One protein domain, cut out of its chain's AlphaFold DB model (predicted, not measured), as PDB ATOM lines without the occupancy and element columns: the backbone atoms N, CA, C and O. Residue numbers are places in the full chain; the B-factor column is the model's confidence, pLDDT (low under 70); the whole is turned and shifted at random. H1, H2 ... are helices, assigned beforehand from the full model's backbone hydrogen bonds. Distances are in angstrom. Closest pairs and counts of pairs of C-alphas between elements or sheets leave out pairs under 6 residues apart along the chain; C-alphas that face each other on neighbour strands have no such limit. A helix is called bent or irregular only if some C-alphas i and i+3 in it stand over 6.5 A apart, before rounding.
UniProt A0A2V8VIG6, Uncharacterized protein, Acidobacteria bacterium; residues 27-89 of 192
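What this domain is: This is residues 27 to 89 of the 192 residues of an uncharacterized protein of Acidobacteria bacterium (UniProt A0A2V8VIG6). A single long, nearly straight helix, H3, makes the length of the domain, and two short helices, H1 and H2, form a small loose hook at its N-terminal end. The chain folds back between H2 and H3, with H2 near the first turns of H3 and H1 farther off from it, while residues 59 to 89, of which 59 to 88 belong to H3, stick out as a bare arm. The printed part has 63 residues with three named helices, in the order H1, H2, H3, and no named strand; the class is all helix. The whole is extended, with a radius of gyration of the C-alphas of 20.3 A and spans of 66 by 23 by 12 A.

Where its parts are: H1 covers residues 27 to 33 and begins at C-alpha 27, at (-16.616, 1.777, -31.688); it measures 10.0 A from first to last C-alpha. H2 covers residues 37 to 43 and measures 10.1 A. H3 covers residues 47 to 88, 42 residues, and runs 61.0 A from C-alpha 47 at (4.876, -10.320, -30.620) to C-alpha 88 at (-30.534, -6.362, -80.138). H3 is only just irregular: C-alphas 83 and 86 are 6.6 A apart, and its line is a rough one.

How they stand to each other: H1 and H2 are close but not clearly touching, and their closest C-alphas, those of His 33 and His 39, are 6.6 A apart. The two run opposite ways at a steep tilt of 58 degrees. H2 and H3 are also close but not clearly touching, with 2 pairs of C-alphas within 8 A; the closest C-alphas, those of Leu 40 and Arg 50, are 6.2 A apart. These two run opposite ways at a steep tilt of 56 degrees. H1 and H3 are apart. In H2 every O i to N i+4 pair is within hydrogen-bond range; in H1 2 of 3 such pairs are, and in H3 36 of 38.

The domain as a whole: The two C-alphas farthest apart are those of Pro 45 and Asp 89, at 65.8 A, while the first and last printed C-alphas, 27 and 89, are 52.1 A apart. Without the stretch that stands free, the body has 32 residues and spans 26 by 20 by 11 A. The printed part has no cut. The links from H1 to H2 and from H2 to H3 are tight, each with 3 residues. The mean pLDDT of the printed part is 83.7; in this predicted model 11 residues are under 70, namely residues 27 to 32 and 85 to 89.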
ATOM      1  N   GLU A  27     -16.664   3.157 -31.205       59.31
ATOM      2  CA  GLU A  27     -16.616   1.777 -31.688       59.31
ATOM      3  C   GLU A  27     -16.145   1.686 -33.143       59.31
ATOM      4  O   GLU A  27     -15.423   0.757 -33.532       59.31
ATOM      5  N   ARG A  28     -16.548   2.658 -33.970       59.09
ATOM      6  CA  ARG A  28     -16.209   2.694 -35.395       59.09
ATOM      7  C   ARG A  28     -14.734   3.016 -35.608       59.09
ATOM      8  O   ARG A  28     -14.117   2.440 -36.507       59.09
ATOM      9  N   THR A  29     -14.160   3.896 -34.791       61.50
ATOM     10  CA  THR A  29     -12.723   4.210 -34.824       61.50
ATOM     11  C   THR A  29     -11.900   3.063 -34.240       61.50
ATOM     12  O   THR A  29     -10.918   2.650 -34.858       61.50
ATOM     13  N   HIS A  30     -12.344   2.441 -33.143       64.88
ATOM     14  CA  HIS A  30     -11.653   1.303 -32.533       64.88
ATOM     15  C   HIS A  30     -11.483   0.128 -33.506       64.88
ATOM     16  O   HIS A  30     -10.391  -0.418 -33.651       64.88
ATOM     17  N   LYS A  31     -12.535  -0.222 -34.260       66.12
ATOM     18  CA  LYS A  31     -12.465  -1.294 -35.272       66.12
ATOM     19  C   LYS A  31     -11.505  -0.975 -36.423       66.12
ATOM     20  O   LYS A  31     -10.890  -1.892 -36.960       66.12
ATOM     21  N   ARG A  32     -11.356   0.301 -36.795       68.56
ATOM     22  CA  ARG A  32     -10.411   0.743 -37.839       68.56
ATOM     23  C   ARG A  32      -8.962   0.735 -37.362       68.56
ATOM     24  O   ARG A  32      -8.067   0.480 -38.158       68.56
ATOM     25  N   HIS A  33      -8.737   0.981 -36.074       77.25
ATOM     26  CA  HIS A  33      -7.403   1.018 -35.478       77.25
ATOM     27  C   HIS A  33      -6.993  -0.294 -34.800       77.25
ATOM     28  O   HIS A  33      -5.874  -0.382 -34.311       77.25
ATOM     29  N   ALA A  34      -7.838  -1.329 -34.828       77.44
ATOM     30  CA  ALA A  34      -7.561  -2.624 -34.202       77.44
ATOM     31  C   ALA A  34      -6.276  -3.303 -34.722       77.44
ATOM     32  O   ALA A  34      -5.642  -4.079 -34.015       77.44
ATOM     33  N   THR A  35      -5.870  -3.006 -35.958       82.62
ATOM     34  CA  THR A  35      -4.631  -3.511 -36.571       82.62
ATOM     35  C   THR A  35      -3.488  -2.496 -36.547       82.62
ATOM     36  O   THR A  35      -2.410  -2.782 -37.060       82.62
ATOM     37  N   CYS A  36      -3.703  -1.307 -35.974       86.94
ATOM     38  CA  CYS A  36      -2.661  -0.302 -35.813       86.94
ATOM     39  C   CYS A  36      -1.630  -0.787 -34.793       86.94
ATOM     40  O   CYS A  36      -1.981  -1.332 -33.746       86.94
ATOM     41  N   GLU A  37      -0.356  -0.524 -35.067       82.19
ATOM     42  CA  GLU A  37       0.749  -0.937 -34.209       82.19
ATOM     43  C   GLU A  37       0.589  -0.460 -32.758       82.19
ATOM     44  O   GLU A  37       0.824  -1.233 -31.834       82.19
ATOM     45  N   HIS A  38       0.130   0.776 -32.537       85.75
ATOM     46  CA  HIS A  38      -0.105   1.293 -31.187       85.75
ATOM     47  C   HIS A  38      -1.174   0.484 -30.431       85.75
ATOM     48  O   HIS A  38      -0.982   0.127 -29.269       85.75
ATOM     49  N   HIS A  39      -2.280   0.148 -31.100       86.50
ATOM     50  CA  HIS A  39      -3.361  -0.644 -30.516       86.50
ATOM     51  C   HIS A  39      -2.903  -2.076 -30.212       86.50
ATOM     52  O   HIS A  39      -3.106  -2.580 -29.109       86.50
ATOM     53  N   LEU A  40      -2.200  -2.697 -31.163       87.19
ATOM     54  CA  LEU A  40      -1.618  -4.025 -30.994       87.19
ATOM     55  C   LEU A  40      -0.608  -4.055 -29.845       87.19
ATOM     56  O   LEU A  40      -0.615  -4.993 -29.057       87.19
ATOM     57  N   ARG A  41       0.221  -3.013 -29.702       85.00
ATOM     58  CA  ARG A  41       1.178  -2.894 -28.594       85.00
ATOM     59  C   ARG A  41       0.505  -2.800 -27.230       85.00
ATOM     60  O   ARG A  41       1.003  -3.386 -26.276       85.00
ATOM     61  N   ARG A  42      -0.623  -2.092 -27.153       86.25
ATOM     62  CA  ARG A  42      -1.363  -1.866 -25.907       86.25
ATOM     63  C   ARG A  42      -2.170  -3.084 -25.451       86.25
ATOM     64  O   ARG A  42      -2.232  -3.330 -24.253       86.25
ATOM     65  N   HIS A  43      -2.791  -3.816 -26.377       84.31
ATOM     66  CA  HIS A  43      -3.716  -4.912 -26.048       84.31
ATOM     67  C   HIS A  43      -3.116  -6.315 -26.193       84.31
ATOM     68  O   HIS A  43      -3.613  -7.248 -25.571       84.31
ATOM     69  N   HIS A  44      -2.047  -6.466 -26.976       86.94
ATOM     70  CA  HIS A  44      -1.382  -7.746 -27.215       86.94
ATOM     71  C   HIS A  44       0.117  -7.579 -26.946       86.94
ATOM     72  O   HIS A  44       0.853  -7.194 -27.851       86.94
ATOM     73  N   PRO A  45       0.618  -7.768 -25.713       81.56
ATOM     74  CA  PRO A  45       2.033  -7.552 -25.401       81.56
ATOM     75  C   PRO A  45       2.965  -8.531 -26.142       81.56
ATOM     76  O   PRO A  45       4.083  -8.147 -26.484       81.56
ATOM     77  N   ASP A  46       2.481  -9.737 -26.450       91.94
ATOM     78  CA  ASP A  46       3.228 -10.796 -27.133       91.94
ATOM     79  C   ASP A  46       3.395 -10.515 -28.649       91.94
ATOM     80  O   ASP A  46       2.400 -10.303 -29.357       91.94
ATOM     81  N   PRO A  47       4.633 -10.503 -29.190       88.19
ATOM     82  CA  PRO A  47       4.876 -10.320 -30.620       88.19
ATOM     83  C   PRO A  47       4.263 -11.412 -31.514       88.19
ATOM     84  O   PRO A  47       3.855 -11.098 -32.639       88.19
ATOM     85  N   GLU A  48       4.160 -12.663 -31.059       91.94
ATOM     86  CA  GLU A  48       3.608 -13.747 -31.884       91.94
ATOM     87  C   GLU A  48       2.097 -13.588 -32.092       91.94
ATOM     88  O   GLU A  48       1.581 -13.744 -33.209       91.94
ATOM     89  N   GLU A  49       1.380 -13.185 -31.042       88.12
ATOM     90  CA  GLU A  49      -0.049 -12.885 -31.118       88.12
ATOM     91  C   GLU A  49      -0.334 -11.714 -32.064       88.12
ATOM     92  O   GLU A  49      -1.242 -11.796 -32.900       88.12
ATOM     93  N   ARG A  50       0.486 -10.653 -32.017       88.56
ATOM     94  CA  ARG A  50       0.379  -9.523 -32.958       88.56
ATOM     95  C   ARG A  50       0.536  -9.979 -34.402       88.56
ATOM     96  O   ARG A  50      -0.275  -9.612 -35.256       88.56
ATOM     97  N   ALA A  51       1.544 -10.806 -34.681       89.62
ATOM     98  CA  ALA A  51       1.780 -11.338 -36.019       89.62
ATOM     99  C   ALA A  51       0.592 -12.183 -36.511       89.62
ATOM    100  O   ALA A  51       0.190 -12.085 -37.674       89.62
ATOM    101  N   LYS A  52      -0.029 -12.974 -35.627       92.00
ATOM    102  CA  LYS A  52      -1.233 -13.758 -35.940       92.00
ATOM    103  C   LYS A  52      -2.428 -12.868 -36.297       92.00
ATOM    104  O   LYS A  52      -3.137 -13.167 -37.263       92.00
ATOM    105  N   ILE A  53      -2.638 -11.773 -35.564       88.81
ATOM    106  CA  ILE A  53      -3.711 -10.801 -35.834       88.81
ATOM    107  C   ILE A  53      -3.492 -10.118 -37.186       88.81
ATOM    108  O   ILE A  53      -4.416 -10.075 -38.002       88.81
ATOM    109  N   LEU A  54      -2.268  -9.664 -37.466       89.50
ATOM    110  CA  LEU A  54      -1.922  -9.026 -38.739       89.50
ATOM    111  C   LEU A  54      -2.107  -9.976 -39.928       89.50
ATOM    112  O   LEU A  54      -2.778  -9.619 -40.892       89.50
ATOM    113  N   ARG A  55      -1.634 -11.226 -39.830       92.62
ATOM    114  CA  ARG A  55      -1.858 -12.250 -40.869       92.62
ATOM    115  C   ARG A  55      -3.344 -12.518 -41.104       92.62
ATOM    116  O   ARG A  55      -3.768 -12.741 -42.238       92.62
ATOM    117  N   ARG A  56      -4.163 -12.524 -40.047       90.75
ATOM    118  CA  ARG A  56      -5.618 -12.700 -40.173       90.75
ATOM    119  C   ARG A  56      -6.268 -11.506 -40.872       90.75
ATOM    120  O   ARG A  56      -7.141 -11.713 -41.716       90.75
ATOM    121  N   ALA A  57      -5.850 -10.288 -40.536       89.38
ATOM    122  CA  ALA A  57      -6.325  -9.072 -41.186       89.38
ATOM    123  C   ALA A  57      -5.944  -9.045 -42.673       89.38
ATOM    124  O   ALA A  57      -6.802  -8.786 -43.513       89.38
ATOM    125  N   GLU A  58      -4.712  -9.421 -43.008       89.50
ATOM    126  CA  GLU A  58      -4.232  -9.512 -44.389       89.50
ATOM    127  C   GLU A  58      -5.051 -10.516 -45.214       89.50
ATOM    128  O   GLU A  58      -5.541 -10.190 -46.293       89.50
ATOM    129  N   ARG A  59      -5.301 -11.723 -44.684       92.50
ATOM    130  CA  ARG A  59      -6.165 -12.714 -45.357       92.50
ATOM    131  C   ARG A  59      -7.577 -12.184 -45.598       92.50
ATOM    132  O   ARG A  59      -8.188 -12.524 -46.605       92.50
ATOM    133  N   ARG A  60      -8.113 -11.388 -44.668       90.50
ATOM    134  CA  ARG A  60      -9.430 -10.761 -44.826       90.50
ATOM    135  C   ARG A  60      -9.408  -9.711 -45.935       90.50
ATOM    136  O   ARG A  60     -10.328  -9.709 -46.740       90.50
ATOM    137  N   MET A  61      -8.370  -8.876 -45.996       88.44
ATOM    138  CA  MET A  61      -8.200  -7.886 -47.064       88.44
ATOM    139  C   MET A  61      -8.105  -8.550 -48.438       88.44
ATOM    140  O   MET A  61      -8.864  -8.179 -49.322       88.44
ATOM    141  N   ARG A  62      -7.303  -9.613 -48.581       92.00
ATOM    142  CA  ARG A  62      -7.196 -10.364 -49.848       92.00
ATOM    143  C   ARG A  62      -8.546 -10.894 -50.341       92.00
ATOM    144  O   ARG A  62      -8.853 -10.786 -51.519       92.00
ATOM    145  N   ARG A  63      -9.382 -11.423 -49.439       93.19
ATOM    146  CA  ARG A  63     -10.738 -11.889 -49.788       93.19
ATOM    147  C   ARG A  63     -11.646 -10.750 -50.248       93.19
ATOM    148  O   ARG A  63     -12.456 -10.951 -51.142       93.19
ATOM    149  N   LEU A  64     -11.537  -9.581 -49.618       92.25
ATOM    150  CA  LEU A  64     -12.316  -8.405 -50.006       92.25
ATOM    151  C   LEU A  64     -11.859  -7.853 -51.361       92.25
ATOM    152  O   LEU A  64     -12.699  -7.466 -52.160       92.25
ATOM    153  N   GLU A  65     -10.555  -7.852 -51.636       92.69
ATOM    154  CA  GLU A  65     -10.004  -7.459 -52.938       92.69
ATOM    155  C   GLU A  65     -10.447  -8.410 -54.054       92.69
ATOM    156  O   GLU A  65     -10.836  -7.960 -55.128       92.69
ATOM    157  N   GLU A  66     -10.440  -9.718 -53.797       93.31
ATOM    158  CA  GLU A  66     -10.930 -10.726 -54.742       93.31
ATOM    159  C   GLU A  66     -12.430 -10.558 -55.020       93.31
ATOM    160  O   GLU A  66     -12.847 -10.551 -56.176       93.31
ATOM    161  N   GLN A  67     -13.239 -10.335 -53.979       92.94
ATOM    162  CA  GLN A  67     -14.663 -10.030 -54.143       92.94
ATOM    163  C   GLN A  67     -14.887  -8.743 -54.936       92.94
ATOM    164  O   GLN A  67     -15.688  -8.739 -55.863       92.94
ATOM    165  N   ALA A  68     -14.141  -7.680 -54.631       93.62
ATOM    166  CA  ALA A  68     -14.243  -6.419 -55.353       93.62
ATOM    167  C   ALA A  68     -13.892  -6.574 -56.841       93.62
ATOM    168  O   ALA A  68     -14.542  -5.954 -57.678       93.62
ATOM    169  N   ARG A  69     -12.916  -7.428 -57.185       94.06
ATOM    170  CA  ARG A  69     -12.609  -7.765 -58.586       94.06
ATOM    171  C   ARG A  69     -13.771  -8.479 -59.267       94.06
ATOM    172  O   ARG A  69     -14.175  -8.059 -60.343       94.06
ATOM    173  N   ILE A  70     -14.341  -9.499 -58.626       94.25
ATOM    174  CA  ILE A  70     -15.499 -10.232 -59.165       94.25
ATOM    175  C   ILE A  70     -16.691  -9.290 -59.364       94.25
ATOM    176  O   ILE A  70     -17.372  -9.351 -60.385       94.25
ATOM    177  N   ASP A  71     -16.951  -8.406 -58.403       93.12
ATOM    178  CA  ASP A  71     -18.047  -7.442 -58.491       93.12
ATOM    179  C   ASP A  71     -17.797  -6.405 -59.593       93.12
ATOM    180  O   ASP A  71     -18.728  -6.032 -60.306       93.12
ATOM    181  N   GLN A  72     -16.543  -5.994 -59.797       94.06
ATOM    182  CA  GLN A  72     -16.158  -5.116 -60.899       94.06
ATOM    183  C   GLN A  72     -16.329  -5.799 -62.265       94.06
ATOM    184  O   GLN A  72     -16.894  -5.193 -63.173       94.06
ATOM    185  N   GLU A  73     -15.906  -7.056 -62.409       92.50
ATOM    186  CA  GLU A  73     -16.113  -7.849 -63.629       92.50
ATOM    187  C   GLU A  73     -17.605  -8.042 -63.925       92.50
ATOM    188  O   GLU A  73     -18.045  -7.889 -65.063       92.50
ATOM    189  N   ARG A  74     -18.416  -8.314 -62.895       92.62
ATOM    190  CA  ARG A  74     -19.877  -8.410 -63.024       92.62
ATOM    191  C   ARG A  74     -20.503  -7.091 -63.450       92.62
ATOM    192  O   ARG A  74     -21.378  -7.102 -64.309       92.62
ATOM    193  N   ALA A  75     -20.062  -5.975 -62.875       91.81
ATOM    194  CA  ALA A  75     -20.544  -4.653 -63.253       91.81
ATOM    195  C   ALA A  75     -20.197  -4.329 -64.713       91.81
ATOM    196  O   ALA A  75     -21.058  -3.856 -65.448       91.81
ATOM    197  N   GLN A  76     -18.980  -4.656 -65.159       91.06
ATOM    198  CA  GLN A  76     -18.567  -4.489 -66.557       91.06
ATOM    199  C   GLN A  76     -19.367  -5.383 -67.509       91.06
ATOM    200  O   GLN A  76     -19.826  -4.916 -68.548       91.06
ATOM    201  N   ALA A  77     -19.579  -6.653 -67.155       88.75
ATOM    202  CA  ALA A  77     -20.378  -7.574 -67.957       88.75
ATOM    203  C   ALA A  77     -21.847  -7.136 -68.045       88.75
ATOM    204  O   ALA A  77     -22.470  -7.288 -69.095       88.75
ATOM    205  N   GLN A  78     -22.399  -6.589 -66.959       87.62
ATOM    206  CA  GLN A  78     -23.751  -6.043 -66.958       87.62
ATOM    207  C   GLN A  78     -23.838  -4.794 -67.838       87.62
ATOM    208  O   GLN A  78     -24.717  -4.724 -68.686       87.62
ATOM    209  N   GLN A  79     -22.882  -3.872 -67.718       87.25
ATOM    210  CA  GLN A  79     -22.837  -2.674 -68.553       87.25
ATOM    211  C   GLN A  79     -22.720  -3.020 -70.046       87.25
ATOM    212  O   GLN A  79     -23.464  -2.483 -70.854       87.25
ATOM    213  N   ALA A  80     -21.877  -3.991 -70.411       84.38
ATOM    214  CA  ALA A  80     -21.768  -4.460 -71.793       84.38
ATOM    215  C   ALA A  80     -23.079  -5.065 -72.330       84.38
ATOM    216  O   ALA A  80     -23.370  -4.952 -73.520       84.38
ATOM    217  N   ARG A  81     -23.882  -5.710 -71.472       80.12
ATOM    218  CA  ARG A  81     -25.217  -6.205 -71.847       80.12
ATOM    219  C   ARG A  81     -26.207  -5.066 -72.030       80.12
ATOM    220  O   ARG A  81     -26.966  -5.097 -72.991       80.12
ATOM    221  N   ASP A  82     -26.184  -4.087 -71.137       83.12
ATOM    222  CA  ASP A  82     -27.064  -2.923 -71.209       83.12
ATOM    223  C   ASP A  82     -26.749  -2.076 -72.459       83.12
ATOM    224  O   ASP A  82     -27.666  -1.606 -73.127       83.12
ATOM    225  N   ASP A  83     -25.472  -1.976 -72.846       78.12
ATOM    226  CA  ASP A  83     -25.025  -1.318 -74.083       78.12
ATOM    227  C   ASP A  83     -25.396  -2.119 -75.351       78.12
ATOM    228  O   ASP A  83     -25.647  -1.538 -76.410       78.12
ATOM    229  N   ALA A  84     -25.457  -3.455 -75.266       72.38
ATOM    230  CA  ALA A  84     -25.847  -4.334 -76.373       72.38
ATOM    231  C   ALA A  84     -27.372  -4.505 -76.527       72.38
ATOM    232  O   ALA A  84     -27.842  -4.834 -77.617       72.38
ATOM    233  N   ALA A  85     -28.153  -4.268 -75.470       66.62
ATOM    234  CA  ALA A  85     -29.613  -4.349 -75.484       66.62
ATOM    235  C   ALA A  85     -30.282  -3.473 -76.570       66.62
ATOM    236  O   ALA A  85     -31.095  -4.008 -77.322       66.62
ATOM    237  N   PRO A  86     -29.923  -2.185 -76.761       63.94
ATOM    238  CA  PRO A  86     -30.526  -1.370 -77.818       63.94
ATOM    239  C   PRO A  86     -30.123  -1.805 -79.238       63.94
ATOM    240  O   PRO A  86     -30.844  -1.507 -80.185       63.94
ATOM    241  N   LEU A  87     -28.996  -2.508 -79.407       59.06
ATOM    242  CA  LEU A  87     -28.587  -3.087 -80.696       59.06
ATOM    243  C   LEU A  87     -29.376  -4.367 -81.010       59.06
ATOM    244  O   LEU A  87     -29.717  -4.600 -82.168       59.06
ATOM    245  N   ALA A  88     -29.709  -5.165 -79.991       58.16
ATOM    246  CA  ALA A  88     -30.534  -6.362 -80.138       58.16
ATOM    247  C   ALA A  88     -31.976  -6.035 -80.563       58.16
ATOM    248  O   ALA A  88     -32.518  -6.729 -81.416       58.16
ATOM    249  N   ASP A  89     -32.548  -4.928 -80.076       58.44
ATOM    250  CA  ASP A  89     -33.887  -4.461 -80.477       58.44
ATOM    251  C   ASP A  89     -33.959  -3.977 -81.942       58.44
ATOM    252  O   ASP A  89     -35.046  -3.798 -82.492       58.44
TER     253      ASP A  89